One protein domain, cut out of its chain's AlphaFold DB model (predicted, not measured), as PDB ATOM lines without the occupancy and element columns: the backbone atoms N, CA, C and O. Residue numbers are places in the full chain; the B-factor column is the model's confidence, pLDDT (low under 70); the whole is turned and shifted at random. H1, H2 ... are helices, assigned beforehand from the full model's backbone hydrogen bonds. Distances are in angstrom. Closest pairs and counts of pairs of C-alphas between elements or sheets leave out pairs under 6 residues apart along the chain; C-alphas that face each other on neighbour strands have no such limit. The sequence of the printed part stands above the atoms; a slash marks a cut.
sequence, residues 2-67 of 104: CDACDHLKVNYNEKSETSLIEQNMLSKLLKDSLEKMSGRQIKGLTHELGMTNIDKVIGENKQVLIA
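This is residues 2 to 67 of the 104 residues of an uncharacterized protein of Helicobacter pylori (UniProt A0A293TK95). One long helix, H2, makes the shaft of a loose rod, with the short helix H1 near it towards one end and a small, loosely joined head of three short helices, H3, H4 and H5, at the other. In the head the chain folds back, and H5 returns to pack on the last part of H2. The printed part has 66 residues with five named helices, H1 to H5 in that order along the chain, and no named strand; its class is all helix. The whole is loose, with a radius of gyration of the C-alphas of 14.8 A, and spans 43 by 19 by 19 A.

H1, residues 2 to 7, is close to but not clearly touching H2, residues 18 to 36; their closest C-alphas, those of Cys 5 and Met 25, are 6.4 A apart. These two run the same way at a shallow tilt of 22 degrees. H3, residues 39 to 48, is close to but not clearly touching H2, with the closest C-alphas, those of Leu 34 and Ile 42, 7.7 A apart, and runs opposite ways to it at a steep tilt of 56 degrees. H4, residues 54 to 60, touches H3; their closest C-alphas, those of Thr 46 and Ile 54, are 6.2 A apart, and they run opposite ways at a steep tilt of 45 degrees. H5, residues 62 to 67, is about perpendicular to H4 at 76 degrees, close but not clearly touching, with the closest C-alphas, those of Val 57 and Leu 65, 6.6 A apart. H5 touches H2, which meets it with residues 30 to 35 alone; the closest C-alphas, those of Lys 31 and Ile 66, are 6.2 A apart, and the two run opposite ways at a shallow tilt of 16 degrees. H1 is apart from H3, H4 and H5, and H3 is apart from H5. In H1, H2, H3, H4 and H5 every O i to N i+4 pair is within hydrogen-bond range.

H1 begins at C-alpha 2, at (17.913, 26.407, -24.015), and is 8.7 A long. H2 runs 27.1 A from C-alpha 18 at (24.735, 23.640, -31.743) to C-alpha 36 at (8.459, 4.909, -20.740). H3 is 14.3 A long, H4 10.0 A and H5 8.8 A, ending at C-alpha 67 at (21.016, 1.629, -27.790).

The two C-alphas farthest apart, those of Lys 15 and Asp 55, are 43.4 A apart. The printed part has no cut. The link from H1 to H2 is short, with 10 residues, and the other three links are tight. The mean pLDDT of the printed part is 73.5; it is under 70 at residues 2 to 6, 8 to 16, 18 and 52 to 61.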
ATOM      1  N   CYS A   2      17.431  26.630 -25.386       60.41
ATOM      2  CA  CYS A   2      17.913  26.407 -24.015       60.41
ATOM      3  C   CYS A   2      16.818  25.984 -23.020       60.41
ATOM      4  O   CYS A   2      17.030  25.027 -22.295       60.41
ATOM      5  N   ASP A   3      15.620  26.581 -23.073       67.06
ATOM      6  CA  ASP A   3      14.508  26.200 -22.180       67.06
ATOM      7  C   ASP A   3      14.164  24.699 -22.291       67.06
ATOM      8  O   ASP A   3      14.183  23.969 -21.305       67.06
ATOM      9  N   ALA A   4      14.001  24.177 -23.512       64.31
ATOM     10  CA  ALA A   4      13.794  22.744 -23.734       64.31
ATOM     11  C   ALA A   4      14.983  21.879 -23.262       64.31
ATOM     12  O   ALA A   4      14.764  20.798 -22.713       64.31
ATOM     13  N   CYS A   5      16.232  22.340 -23.438       61.53
ATOM     14  CA  CYS A   5      17.417  21.652 -22.909       61.53
ATOM     15  C   CYS A   5      17.393  21.548 -21.378       61.53
ATOM     16  O   CYS A   5      17.759  20.497 -20.843       61.53
ATOM     17  N   ASP A   6      16.968  22.612 -20.693       65.25
ATOM     18  CA  ASP A   6      16.921  22.698 -19.233       65.25
ATOM     19  C   ASP A   6      15.828  21.789 -18.664       65.25
ATOM     20  O   ASP A   6      16.088  21.011 -17.740       65.25
ATOM     21  N   HIS A   7      14.645  21.773 -19.291       72.12
ATOM     22  CA  HIS A   7      13.556  20.850 -18.935       72.12
ATOM     23  C   HIS A   7      13.948  19.378 -19.135       72.12
ATOM     24  O   HIS A   7      13.579  18.517 -18.338       72.12
ATOM     25  N   LEU A   8      14.749  19.078 -20.164       65.50
ATOM     26  CA  LEU A   8      15.262  17.731 -20.455       65.50
ATOM     27  C   LEU A   8      16.564  17.395 -19.682       65.50
ATOM     28  O   LEU A   8      17.114  16.291 -19.818       65.50
ATOM     29  N   LYS A   9      17.083  18.323 -18.857       66.31
ATOM     30  CA  LYS A   9      18.376  18.234 -18.141       66.31
ATOM     31  C   LYS A   9      19.545  17.826 -19.043       66.31
ATOM     32  O   LYS A   9      20.371  16.990 -18.665       66.31
ATOM     33  N   VAL A  10      19.565  18.266 -20.291       65.94
ATOM     34  CA  VAL A  10      20.559  17.822 -21.278       65.94
ATOM     35  C   VAL A  10      21.947  18.284 -20.832       65.94
ATOM     36  O   VAL A  10      22.094  19.378 -20.304       65.94
ATOM     37  N   ASN A  11      22.975  17.445 -20.997       60.94
ATOM     38  CA  ASN A  11      24.345  17.873 -20.719       60.94
ATOM     39  C   ASN A  11      24.802  18.772 -21.875       60.94
ATOM     40  O   ASN A  11      25.137  18.264 -22.951       60.94
ATOM     41  N   TYR A  12      24.747  20.087 -21.678       53.44
ATOM     42  CA  TYR A  12      25.215  21.065 -22.650       53.44
ATOM     43  C   TYR A  12      26.124  22.094 -21.973       53.44
ATOM     44  O   TYR A  12      25.932  22.465 -20.820       53.44
ATOM     45  N   ASN A  13      27.151  22.517 -22.702       59.78
ATOM     46  CA  ASN A  13      27.989  23.659 -22.367       59.78
ATOM     47  C   ASN A  13      27.612  24.769 -23.355       59.78
ATOM     48  O   ASN A  13      27.429  24.481 -24.536       59.78
ATOM     49  N   GLU A  14      27.509  26.023 -22.917       59.50
ATOM     50  CA  GLU A  14      27.163  27.158 -23.794       59.50
ATOM     51  C   GLU A  14      28.129  27.308 -24.983       59.50
ATOM     52  O   GLU A  14      27.769  27.856 -26.021       59.50
ATOM     53  N   LYS A  15      29.355  26.781 -24.849       62.38
ATOM     54  CA  LYS A  15      30.382  26.754 -25.902       62.38
ATOM     55  C   LYS A  15      30.324  25.524 -26.817       62.38
ATOM     56  O   LYS A  15      31.181  25.382 -27.687       62.38
ATOM     57  N   SER A  16      29.401  24.590 -26.595       63.12
ATOM     58  CA  SER A  16      29.260  23.408 -27.446       63.12
ATOM     59  C   SER A  16      28.647  23.778 -28.794       63.12
ATOM     60  O   SER A  16      27.726  24.583 -28.871       63.12
ATOM     61  N   GLU A  17      29.131  23.137 -29.856       71.31
ATOM     62  CA  GLU A  17      28.538  23.245 -31.190       71.31
ATOM     63  C   GLU A  17      27.034  22.940 -31.129       71.31
ATOM     64  O   GLU A  17      26.635  21.909 -30.580       71.31
ATOM     65  N   THR A  18      26.202  23.788 -31.740       69.94
ATOM     66  CA  THR A  18      24.735  23.640 -31.743       69.94
ATOM     67  C   THR A  18      24.297  22.243 -32.192       69.94
ATOM     68  O   THR A  18      23.422  21.644 -31.575       69.94
ATOM     69  N   SER A  19      24.988  21.662 -33.180       70.50
ATOM     70  CA  SER A  19      24.742  20.293 -33.661       70.50
ATOM     71  C   SER A  19      24.930  19.223 -32.577       70.50
ATOM     72  O   SER A  19      24.198  18.236 -32.530       70.50
ATOM     73  N   LEU A  20      25.904  19.403 -31.684       72.00
ATOM     74  CA  LEU A  20      26.166  18.466 -30.593       72.00
ATOM     75  C   LEU A  20      25.099  18.594 -29.497       72.00
ATOM     76  O   LEU A  20      24.672  17.590 -28.926       72.00
ATOM     77  N   ILE A  21      24.618  19.814 -29.252       74.81
ATOM     78  CA  ILE A  21      23.515  20.082 -28.323       74.81
ATOM     79  C   ILE A  21      22.211  19.458 -28.848       74.81
ATOM     80  O   ILE A  21      21.517  18.775 -28.098       74.81
ATOM     81  N   GLU A  22      21.909  19.615 -30.138       74.94
ATOM     82  CA  GLU A  22      20.744  19.004 -30.795       74.94
ATOM     83  C   GLU A  22      20.780  17.475 -30.742       74.94
ATOM     84  O   GLU A  22      19.784  16.838 -30.392       74.94
ATOM     85  N   GLN A  23      21.943  16.875 -31.011       76.62
ATOM     86  CA  GLN A  23      22.125  15.429 -30.889       76.62
ATOM     87  C   GLN A  23      21.902  14.942 -29.453       76.62
ATOM     88  O   GLN A  23      21.245  13.918 -29.248       76.62
ATOM     89  N   ASN A  24      22.410  15.667 -28.454       78.81
ATOM     90  CA  ASN A  24      22.227  15.318 -27.046       78.81
ATOM     91  C   ASN A  24      20.767  15.482 -26.593       78.81
ATOM     92  O   ASN A  24      20.260  14.622 -25.867       78.81
ATOM     93  N   MET A  25      20.079  16.537 -27.046       82.12
ATOM     94  CA  MET A  25      18.646  16.740 -26.808       82.12
ATOM     95  C   MET A  25      17.822  15.580 -27.369       82.12
ATOM     96  O   MET A  25      17.063  14.943 -26.639       82.12
ATOM     97  N   LEU A  26      18.001  15.276 -28.657       83.44
ATOM     98  CA  LEU A  26      17.237  14.237 -29.340       83.44
ATOM     99  C   LEU A  26      17.523  12.848 -28.757       83.44
ATOM    100  O   LEU A  26      16.597  12.067 -28.549       83.44
ATOM    101  N   SER A  27      18.784  12.562 -28.412       82.06
ATOM    102  CA  SER A  27      19.158  11.295 -27.770       82.06
ATOM    103  C   SER A  27      18.463  11.108 -26.422       82.06
ATOM    104  O   SER A  27      17.988  10.015 -26.118       82.06
ATOM    105  N   LYS A  28      18.358  12.167 -25.611       84.81
ATOM    106  CA  LYS A  28      17.623  12.101 -24.343       84.81
ATOM    107  C   LYS A  28      16.130  11.890 -24.543       84.81
ATOM    108  O   LYS A  28      15.547  11.033 -23.891       84.81
ATOM    109  N   LEU A  29      15.531  12.632 -25.465       86.75
ATOM    110  CA  LEU A  29      14.095  12.570 -25.718       86.75
ATOM    111  C   LEU A  29      13.678  11.177 -26.221       86.75
ATOM    112  O   LEU A  29      12.695  10.605 -25.744       86.75
ATOM    113  N   LEU A  30      14.474  10.592 -27.122       84.31
ATOM    114  CA  LEU A  30      14.283   9.221 -27.601       84.31
ATOM    115  C   LEU A  30      14.476   8.193 -26.484       84.31
ATOM    116  O   LEU A  30      13.650   7.291 -26.347       84.31
ATOM    117  N   LYS A  31      15.527   8.339 -25.666       85.56
ATOM    118  CA  LYS A  31      15.776   7.450 -24.527       85.56
ATOM    119  C   LYS A  31      14.598   7.451 -23.552       85.56
ATOM    120  O   LYS A  31      14.056   6.386 -23.272       85.56
ATOM    121  N   ASP A  32      14.169   8.625 -23.100       87.75
ATOM    122  CA  ASP A  32      13.080   8.766 -22.130       87.75
ATOM    123  C   ASP A  32      11.760   8.209 -22.681       87.75
ATOM    124  O   ASP A  32      10.984   7.587 -21.954       87.75
ATOM    125  N   SER A  33      11.505   8.413 -23.977       86.56
ATOM    126  CA  SER A  33      10.311   7.888 -24.644       86.56
ATOM    127  C   SER A  33      10.327   6.361 -24.687       86.56
ATOM    128  O   SER A  33       9.343   5.729 -24.310       86.56
ATOM    129  N   LEU A  34      11.450   5.758 -25.089       84.19
ATOM    130  CA  LEU A  34      11.606   4.304 -25.164       84.19
ATOM    131  C   LEU A  34      11.624   3.638 -23.778       84.19
ATOM    132  O   LEU A  34      11.103   2.533 -23.633       84.19
ATOM    133  N   GLU A  35      12.162   4.297 -22.747       84.75
ATOM    134  CA  GLU A  35      12.112   3.809 -21.359       84.75
ATOM    135  C   GLU A  35      10.678   3.785 -20.810       84.75
ATOM    136  O   GLU A  35      10.292   2.832 -20.126       84.75
ATOM    137  N   LYS A  36       9.871   4.802 -21.145       86.38
ATOM    138  CA  LYS A  36       8.459   4.909 -20.740       86.38
ATOM    139  C   LYS A  36       7.520   4.021 -21.563       86.38
ATOM    140  O   LYS A  36       6.390   3.786 -21.133       86.38
ATOM    141  N   MET A  37       7.956   3.503 -22.714       83.88
ATOM    142  CA  MET A  37       7.158   2.568 -23.507       83.88
ATOM    143  C   MET A  37       6.991   1.218 -22.799       83.88
ATOM    144  O   MET A  37       7.921   0.605 -22.259       83.88
ATOM    145  N   SER A  38       5.762   0.709 -22.841       82.62
ATOM    146  CA  SER A  38       5.452  -0.647 -22.386       82.62
ATOM    147  C   SER A  38       6.003  -1.702 -23.354       82.62
ATOM    148  O   SER A  38       6.221  -1.431 -24.534       82.62
ATOM    149  N   GLY A  39       6.155  -2.949 -22.892       78.62
ATOM    150  CA  GLY A  39       6.601  -4.056 -23.753       78.62
ATOM    151  C   GLY A  39       5.715  -4.268 -24.992       78.62
ATOM    152  O   GLY A  39       6.215  -4.640 -26.047       78.62
ATOM    153  N   ARG A  40       4.412  -3.948 -24.904       81.69
ATOM    154  CA  ARG A  40       3.487  -3.986 -26.052       81.69
ATOM    155  C   ARG A  40       3.799  -2.914 -27.094       81.69
ATOM    156  O   ARG A  40       3.792  -3.210 -28.281       81.69
ATOM    157  N   GLN A  41       4.092  -1.691 -26.653       81.81
ATOM    158  CA  GLN A  41       4.475  -0.599 -27.554       81.81
ATOM    159  C   GLN A  41       5.827  -0.876 -28.212       81.81
ATOM    160  O   GLN A  41       5.972  -0.676 -29.410       81.81
ATOM    161  N   ILE A  42       6.775  -1.441 -27.459       79.69
ATOM    162  CA  ILE A  42       8.055  -1.911 -27.999       79.69
ATOM    163  C   ILE A  42       7.845  -2.997 -29.068       79.69
ATOM    164  O   ILE A  42       8.494  -2.965 -30.113       79.69
ATOM    165  N   LYS A  43       6.911  -3.932 -28.850       78.25
ATOM    166  CA  LYS A  43       6.560  -4.965 -29.837       78.25
ATOM    167  C   LYS A  43       5.996  -4.362 -31.129       78.25
ATOM    168  O   LYS A  43       6.371  -4.798 -32.208       78.25
ATOM    169  N   GLY A  44       5.145  -3.340 -31.016       80.38
ATOM    170  CA  GLY A  44       4.641  -2.591 -32.172       80.38
ATOM    171  C   GLY A  44       5.755  -1.858 -32.923       80.38
ATOM    172  O   GLY A  44       5.884  -2.016 -34.131       80.38
ATOM    173  N   LEU A  45       6.620  -1.145 -32.197       80.56
ATOM    174  CA  LEU A  45       7.732  -0.388 -32.779       80.56
ATOM    175  C   LEU A  45       8.733  -1.293 -33.514       80.56
ATOM    176  O   LEU A  45       9.138  -1.004 -34.632       80.56
ATOM    177  N   THR A  46       9.135  -2.404 -32.898       76.50
ATOM    178  CA  THR A  46      10.071  -3.366 -33.510       76.50
ATOM    179  C   THR A  46       9.473  -4.068 -34.729       76.50
ATOM    180  O   THR A  46      10.198  -4.339 -35.685       76.50
ATOM    181  N   HIS A  47       8.158  -4.303 -34.730       79.94
ATOM    182  CA  HIS A  47       7.425  -4.822 -35.883       79.94
ATOM    183  C   HIS A  47       7.381  -3.814 -37.043       79.94
ATOM    184  O   HIS A  47       7.677  -4.183 -38.175       79.94
ATOM    185  N   GLU A  48       7.079  -2.540 -36.771       79.88
ATOM    186  CA  GLU A  48       7.110  -1.471 -37.785       79.88
ATOM    187  C   GLU A  48       8.514  -1.240 -38.354       79.88
ATOM    188  O   GLU A  48       8.670  -1.016 -39.552       79.88
ATOM    189  N   LEU A  49       9.548  -1.359 -37.519       76.88
ATOM    190  CA  LEU A  49      10.948  -1.277 -37.942       76.88
ATOM    191  C   LEU A  49      11.432  -2.524 -38.707       76.88
ATOM    192  O   LEU A  49      12.601  -2.584 -39.087       76.88
ATOM    193  N   GLY A  50      10.577  -3.530 -38.925       73.25
ATOM    194  CA  GLY A  50      10.924  -4.750 -39.657       73.25
ATOM    195  C   GLY A  50      11.951  -5.635 -38.942       73.25
ATOM    196  O   GLY A  50      12.628  -6.442 -39.581       73.25
ATOM    197  N   MET A  51      12.102  -5.497 -37.620       73.25
ATOM    198  CA  MET A  51      13.031  -6.316 -36.844       73.25
ATOM    199  C   MET A  51      12.426  -7.709 -36.663       73.25
ATOM    200  O   MET A  51      11.531  -7.902 -35.857       73.25
ATOM    201  N   THR A  52      12.916  -8.708 -37.393       63.88
ATOM    202  CA  THR A  52      12.354 -10.075 -37.395       63.88
ATOM    203  C   THR A  52      12.590 -10.865 -36.100       63.88
ATOM    204  O   THR A  52      11.939 -11.879 -35.874       63.88
ATOM    205  N   ASN A  53      13.477 -10.397 -35.215       65.88
ATOM    206  CA  ASN A  53      13.834 -11.051 -33.947       65.88
ATOM    207  C   ASN A  53      13.227 -10.340 -32.723       65.88
ATOM    208  O   ASN A  53      13.916 -10.066 -31.740       65.88
ATOM    209  N   ILE A  54      11.934 -10.018 -32.789       65.69
ATOM    210  CA  ILE A  54      11.232  -9.228 -31.763       65.69
ATOM    211  C   ILE A  54      11.290  -9.897 -30.384       65.69
ATOM    212  O   ILE A  54      11.627  -9.238 -29.402       65.69
ATOM    213  N   ASP A  55      11.033 -11.205 -30.297       66.00
ATOM    214  CA  ASP A  55      11.072 -11.952 -29.030       66.00
ATOM    215  C   ASP A  55      12.460 -11.953 -28.384       66.00
ATOM    216  O   ASP A  55      12.575 -11.884 -27.161       66.00
ATOM    217  N   LYS A  56      13.524 -11.928 -29.193       65.38
ATOM    218  CA  LYS A  56      14.898 -11.832 -28.695       65.38
ATOM    219  C   LYS A  56      15.199 -10.432 -28.155       65.38
ATOM    220  O   LYS A  56      15.749 -10.297 -27.071       65.38
ATOM    221  N   VAL A  57      14.763  -9.381 -28.849       63.09
ATOM    222  CA  VAL A  57      14.955  -7.983 -28.412       63.09
ATOM    223  C   VAL A  57      14.132  -7.654 -27.159       63.09
ATOM    224  O   VAL A  57      14.615  -6.955 -26.268       63.09
ATOM    225  N   ILE A  58      12.903  -8.174 -27.065       63.56
ATOM    226  CA  ILE A  58      12.026  -8.006 -25.895       63.56
ATOM    227  C   ILE A  58      12.517  -8.851 -24.712       63.56
ATOM    228  O   ILE A  58      12.446  -8.387 -23.573       63.56
ATOM    229  N   GLY A  59      13.009 -10.065 -24.977       60.94
ATOM    230  CA  GLY A  59      13.508 -10.988 -23.962       60.94
ATOM    231  C   GLY A  59      14.880 -10.618 -23.398       60.94
ATOM    232  O   GLY A  59      15.123 -10.872 -22.221       60.94
ATOM    233  N   GLU A  60      15.768 -10.005 -24.191       56.91
ATOM    234  CA  GLU A  60      17.172  -9.841 -23.790       56.91
ATOM    235  C   GLU A  60      17.495  -8.505 -23.108       56.91
ATOM    236  O   GLU A  60      18.266  -8.520 -22.153       56.91
ATOM    237  N   ASN A  61      16.941  -7.350 -23.509       69.38
ATOM    238  CA  ASN A  61      17.086  -6.108 -22.729       69.38
ATOM    239  C   ASN A  61      16.386  -4.925 -23.410       69.38
ATOM    240  O   ASN A  61      16.745  -4.559 -24.531       69.38
ATOM    241  N   LYS A  62      15.533  -4.185 -22.688       73.00
ATOM    242  CA  LYS A  62      15.056  -2.863 -23.153       73.00
ATOM    243  C   LYS A  62      16.214  -1.925 -23.525       73.00
ATOM    244  O   LYS A  62      16.094  -1.118 -24.442       73.00
ATOM    245  N   GLN A  63      17.353  -2.063 -22.841       75.56
ATOM    246  CA  GLN A  63      18.553  -1.263 -23.088       75.56
ATOM    247  C   GLN A  63      19.169  -1.498 -24.473       75.56
ATOM    248  O   GLN A  63      19.687  -0.553 -25.062       75.56
ATOM    249  N   VAL A  64      19.090  -2.721 -25.011       76.81
ATOM    250  CA  VAL A  64      19.644  -3.045 -26.337       76.81
ATOM    251  C   VAL A  64      18.850  -2.318 -27.415       76.81
ATOM    252  O   VAL A  64      19.444  -1.652 -28.255       76.81
ATOM    253  N   LEU A  65      17.517  -2.338 -27.331       77.69
ATOM    254  CA  LEU A  65      16.657  -1.593 -28.249       77.69
ATOM    255  C   LEU A  65      16.930  -0.087 -28.194       77.69
ATOM    256  O   LEU A  65      17.088   0.552 -29.235       77.69
ATOM    257  N   ILE A  66      17.009   0.473 -26.983       81.69
ATOM    258  CA  ILE A  66      17.323   1.891 -26.778       81.69
ATOM    259  C   ILE A  66      18.664   2.227 -27.433       81.69
ATOM    260  O   ILE A  66      18.749   3.181 -28.201       81.69
ATOM    261  N   ALA A  67      19.701   1.420 -27.197       81.69
ATOM    262  CA  ALA A  67      21.016   1.629 -27.790       81.69
ATOM    263  C   ALA A  67      20.988   1.532 -29.323       81.69
ATOM    264  O   ALA A  67      21.593   2.371 -29.995       81.69
TER     265      ALA A  67